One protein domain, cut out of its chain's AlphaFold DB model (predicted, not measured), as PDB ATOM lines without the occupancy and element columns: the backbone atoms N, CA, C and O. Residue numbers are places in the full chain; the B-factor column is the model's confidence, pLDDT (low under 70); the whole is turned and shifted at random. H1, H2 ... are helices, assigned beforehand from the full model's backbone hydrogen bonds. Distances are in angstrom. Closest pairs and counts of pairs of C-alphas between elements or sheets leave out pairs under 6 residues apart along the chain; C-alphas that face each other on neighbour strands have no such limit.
ATOM      1  N   ASN A  87     135.043 141.696  85.000       62.69
ATOM      2  CA  ASN A  87     134.438 141.454  86.312       62.69
ATOM      3  C   ASN A  87     134.564 139.980  86.724       62.69
ATOM      4  O   ASN A  87     134.753 139.685  87.900       62.69
ATOM      5  N   THR A  88     134.524 139.066  85.752       66.81
ATOM      6  CA  THR A  88     134.696 137.620  85.940       66.81
ATOM      7  C   THR A  88     136.094 137.243  86.443       66.81
ATOM      8  O   THR A  88     136.230 136.411  87.339       66.81
ATOM      9  N   ALA A  89     137.148 137.879  85.927       69.88
ATOM     10  CA  ALA A  89     138.519 137.665  86.387       69.88
ATOM     11  C   ALA A  89     138.726 138.226  87.801       69.88
ATOM     12  O   ALA A  89     139.374 137.589  88.635       69.88
ATOM     13  N   GLN A  90     138.120 139.380  88.098       68.62
ATOM     14  CA  GLN A  90     138.137 139.974  89.433       68.62
ATOM     15  C   GLN A  90     137.421 139.082  90.457       68.62
ATOM     16  O   GLN A  90     137.970 138.836  91.532       68.62
ATOM     17  N   THR A  91     136.228 138.570  90.137       69.06
ATOM     18  CA  THR A  91     135.488 137.672  91.034       69.06
ATOM     19  C   THR A  91     136.214 136.351  91.231       69.06
ATOM     20  O   THR A  91     136.324 135.915  92.366       69.06
ATOM     21  N   ASN A  92     136.781 135.757  90.179       75.00
ATOM     22  CA  ASN A  92     137.514 134.494  90.295       75.00
ATOM     23  C   ASN A  92     138.778 134.641  91.155       75.00
ATOM     24  O   ASN A  92     139.025 133.810  92.021       75.00
ATOM     25  N   MET A  93     139.541 135.726  90.980       74.81
ATOM     26  CA  MET A  93     140.717 136.001  91.815       74.81
ATOM     27  C   MET A  93     140.326 136.225  93.284       74.81
ATOM     28  O   MET A  93     140.997 135.748  94.198       74.81
ATOM     29  N   LEU A  94     139.227 136.945  93.525       73.88
ATOM     30  CA  LEU A  94     138.687 137.145  94.870       73.88
ATOM     31  C   LEU A  94     138.166 135.833  95.474       73.88
ATOM     32  O   LEU A  94     138.375 135.606  96.662       73.88
ATOM     33  N   GLU A  95     137.533 134.964  94.683       76.31
ATOM     34  CA  GLU A  95     137.071 133.643  95.121       76.31
ATOM     35  C   GLU A  95     138.218 132.696  95.449       76.31
ATOM     36  O   GLU A  95     138.135 131.953  96.422       76.31
ATOM     37  N   GLU A  96     139.307 132.735  94.689       77.38
ATOM     38  CA  GLU A  96     140.491 131.926  94.966       77.38
ATOM     39  C   GLU A  96     141.185 132.375  96.264       77.38
ATOM     40  O   GLU A  96     141.623 131.547  97.062       77.38
ATOM     41  N   LEU A  97     141.217 133.687  96.528       71.81
ATOM     42  CA  LEU A  97     141.864 134.256  97.714       71.81
ATOM     43  C   LEU A  97     141.002 134.174  98.994       71.81
ATOM     44  O   LEU A  97     141.540 134.041 100.093       71.81
ATOM     45  N   LEU A  98     139.672 134.296  98.882       71.88
ATOM     46  CA  LEU A  98     138.731 134.425 100.016       71.88
ATOM     47  C   LEU A  98     137.710 133.267 100.110       71.88
ATOM     48  O   LEU A  98     136.879 133.227 101.032       71.88
ATOM     49  N   GLY A  99     137.751 132.320  99.172       73.81
ATOM     50  CA  GLY A  99     136.703 131.321  98.961       73.81
ATOM     51  C   GLY A  99     135.423 131.943  98.389       73.81
ATOM     52  O   GLY A  99     135.406 133.096  97.974       73.81
ATOM     53  N   SER A 100     134.306 131.207  98.440       71.94
ATOM     54  CA  SER A 100     133.006 131.662  97.907       71.94
ATOM     55  C   SER A 100     132.659 133.111  98.284       71.94
ATOM     56  O   SER A 100     132.587 133.449  99.477       71.94
ATOM     57  N   LEU A 101     132.401 133.954  97.278       67.44
ATOM     58  CA  LEU A 101     132.054 135.368  97.449       67.44
ATOM     59  C   LEU A 101     130.615 135.512  97.951       67.44
ATOM     60  O   LEU A 101     129.669 135.771  97.216       67.44
ATOM     61  N   THR A 102     130.433 135.339  99.258       77.44
ATOM     62  CA  THR A 102     129.152 135.627  99.913       77.44
ATOM     63  C   THR A 102     129.088 137.115 100.291       77.44
ATOM     64  O   THR A 102     130.064 137.629 100.851       77.44
ATOM     65  N   PRO A 103     127.943 137.812 100.123       76.50
ATOM     66  CA  PRO A 103     127.789 139.222 100.510       76.50
ATOM     67  C   PRO A 103     128.154 139.533 101.972       76.50
ATOM     68  O   PRO A 103     128.512 140.660 102.316       76.50
ATOM     69  N   GLN A 104     128.065 138.539 102.861       78.94
ATOM     70  CA  GLN A 104     128.508 138.651 104.253       78.94
ATOM     71  C   GLN A 104     130.037 138.713 104.384       78.94
ATOM     72  O   GLN A 104     130.540 139.560 105.118       78.94
ATOM     73  N   LYS A 105     130.783 137.877 103.647       79.44
ATOM     74  CA  LYS A 105     132.254 137.864 103.685       79.44
ATOM     75  C   LYS A 105     132.842 139.150 103.117       79.44
ATOM     76  O   LYS A 105     133.732 139.721 103.734       79.44
ATOM     77  N   MET A 106     132.290 139.660 102.011       81.19
ATOM     78  CA  MET A 106     132.699 140.963 101.470       81.19
ATOM     79  C   MET A 106     132.538 142.073 102.513       81.19
ATOM     80  O   MET A 106     133.454 142.865 102.710       81.19
ATOM     81  N   ARG A 107     131.417 142.090 103.248       85.69
ATOM     82  CA  ARG A 107     131.197 143.047 104.344       85.69
ATOM     83  C   ARG A 107     132.288 142.969 105.412       85.69
ATOM     84  O   ARG A 107     132.795 144.005 105.826       85.69
ATOM     85  N   VAL A 108     132.658 141.758 105.832       87.38
ATOM     86  CA  VAL A 108     133.727 141.542 106.821       87.38
ATOM     87  C   VAL A 108     135.070 142.043 106.294       87.38
ATOM     88  O   VAL A 108     135.765 142.757 107.011       87.38
ATOM     89  N   VAL A 109     135.412 141.746 105.038       87.12
ATOM     90  CA  VAL A 109     136.663 142.202 104.409       87.12
ATOM     91  C   VAL A 109     136.720 143.728 104.348       87.12
ATOM     92  O   VAL A 109     137.692 144.317 104.815       87.12
ATOM     93  N   PHE A 110     135.660 144.390 103.875       89.00
ATOM     94  CA  PHE A 110     135.604 145.854 103.824       89.00
ATOM     95  C   PHE A 110     135.712 146.491 105.213       89.00
ATOM     96  O   PHE A 110     136.498 147.419 105.401       89.00
ATOM     97  N   LEU A 111     134.982 145.971 106.204       92.75
ATOM     98  CA  LEU A 111     135.070 146.465 107.579       92.75
ATOM     99  C   LEU A 111     136.459 146.231 108.182       92.75
ATOM    100  O   LEU A 111     136.968 147.111 108.871       92.75
ATOM    101  N   SER A 112     137.100 145.096 107.892       91.62
ATOM    102  CA  SER A 112     138.469 144.833 108.344       91.62
ATOM    103  C   SER A 112     139.484 145.768 107.692       91.62
ATOM    104  O   SER A 112     140.373 146.256 108.381       91.62
ATOM    105  N   ALA A 113     139.326 146.087 106.403       92.38
ATOM    106  CA  ALA A 113     140.214 146.997 105.690       92.38
ATOM    107  C   ALA A 113     140.086 148.424 106.240       92.38
ATOM    108  O   ALA A 113     141.089 149.058 106.563       92.38
ATOM    109  N   ILE A 114     138.852 148.901 106.432       94.88
ATOM    110  CA  ILE A 114     138.582 150.210 107.043       94.88
ATOM    111  C   ILE A 114     139.101 150.245 108.486       94.88
ATOM    112  O   ILE A 114     139.745 151.214 108.882       94.88
ATOM    113  N   GLY A 115     138.872 149.181 109.260       95.69
ATOM    114  CA  GLY A 115     139.368 149.056 110.628       95.69
ATOM    115  C   GLY A 115     140.895 149.068 110.707       95.69
ATOM    116  O   GLY A 115     141.453 149.755 111.559       95.69
ATOM    117  N   LEU A 116     141.578 148.378 109.791       95.44
ATOM    118  CA  LEU A 116     143.038 148.354 109.704       95.44
ATOM    119  C   LEU A 116     143.597 149.741 109.369       95.44
ATOM    120  O   LEU A 116     144.519 150.208 110.034       95.44
ATOM    121  N   ILE A 117     143.016 150.422 108.379       95.38
ATOM    122  CA  ILE A 117     143.410 151.788 108.010       95.38
ATOM    123  C   ILE A 117     143.179 152.736 109.191       95.38
ATOM    124  O   ILE A 117     144.070 153.501 109.551       95.38
ATOM    125  N   GLY A 118     142.014 152.643 109.840       95.00
ATOM    126  CA  GLY A 118     141.688 153.420 111.032       95.00
ATOM    127  C   GLY A 118     142.668 153.172 112.178       95.00
ATOM    128  O   GLY A 118     143.100 154.124 112.818       95.00
ATOM    129  N   LEU A 119     143.083 151.923 112.398       93.69
ATOM    130  CA  LEU A 119     144.081 151.561 113.403       93.69
ATOM    131  C   LEU A 119     145.457 152.151 113.079       93.69
ATOM    132  O   LEU A 119     146.099 152.709 113.964       93.69
ATOM    133  N   ILE A 120     145.908 152.063 111.825       94.06
ATOM    134  CA  ILE A 120     147.191 152.635 111.391       94.06
ATOM    135  C   ILE A 120     147.179 154.153 111.576       94.06
ATOM    136  O   ILE A 120     148.121 154.711 112.136       94.06
ATOM    137  N   LEU A 121     146.099 154.819 111.161       92.25
ATOM    138  CA  LEU A 121     145.936 156.257 111.352       92.25
ATOM    139  C   LEU A 121     145.870 156.619 112.835       92.25
ATOM    140  O   LEU A 121     146.529 157.564 113.248       92.25
ATOM    141  N   ALA A 122     145.147 155.855 113.654       89.94
ATOM    142  CA  ALA A 122     145.086 156.073 115.094       89.94
ATOM    143  C   ALA A 122     146.457 155.901 115.756       89.94
ATOM    144  O   ALA A 122     146.807 156.700 116.613       89.94
ATOM    145  N   LEU A 123     147.257 154.914 115.347       88.19
ATOM    146  CA  LEU A 123     148.623 154.720 115.844       88.19
ATOM    147  C   LEU A 123     149.584 155.811 115.355       88.19
ATOM    148  O   LEU A 123     150.478 156.211 116.097       88.19
ATOM    149  N   TYR A 124     149.398 156.302 114.131       89.00
ATOM    150  CA  TYR A 124     150.190 157.393 113.567       89.00
ATOM    151  C   TYR A 124     149.884 158.736 114.241       89.00
ATOM    152  O   TYR A 124     150.797 159.462 114.629       89.00
ATOM    153  N   PHE A 125     148.596 159.049 114.402       83.94
ATOM    154  CA  PHE A 125     148.109 160.263 115.055       83.94
ATOM    155  C   PHE A 125     148.028 160.142 116.570       83.94
ATOM    156  O   PHE A 125     147.689 161.129 117.227       83.94
ATOM    157  N   LEU A 126     148.345 158.973 117.141       80.25
ATOM    158  CA  LEU A 126     148.454 158.826 118.580       80.25
ATOM    159  C   LEU A 126     149.465 159.879 119.025       80.25
ATOM    160  O   LEU A 126     150.616 159.828 118.577       80.25
TER     161      LEU A 126
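AT A GLANCE: This is residues 87 to 126 of the 217 residues of the protein "Transglutaminase family protein" of marine sediment metagenome (UniProt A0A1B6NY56). What shape do these atoms make? A long helix, H2, and a shorter one, H1, form an open L with a tight link at its corner, and residues 110 to 126 stick out as an arm. What is printed? There are 40 residues with two named helices, H1 then H2, and no named strand: all helix. How spread is it? It is only just loose, close to extended, with a radius of gyration of the C-alphas of 13.4 A and spans of 41 by 18 by 14 A.

HOW THE PARTS SIT: How near are the helices? H2, residues 103 to 125, and H1, residues 87 to 98, are only just apart, their closest C-alphas 8.2 A from each other. What joins them? A tight link of 4 residues does. Are their backbones well formed? In H1 and H2 every O i to N i+4 pair is within hydrogen-bond range.

IN THESE COORDINATES: Where is H2? It runs 32.7 A from C-alpha 103 at (127.789, 139.222, 100.510) to C-alpha 125 at (148.109, 160.263, 115.055). Where does H1 begin? C-alpha 87 is at (134.438, 141.454, 86.312), 16.0 A from C-alpha 98.

THE WHOLE: How large is it? The two C-alphas farthest apart, of Thr 88 and Leu 126, are 41.3 A apart, and the printed part has no cut. Where is confidence low? Residues 87 to 91 and residue 101 have pLDDT under 70.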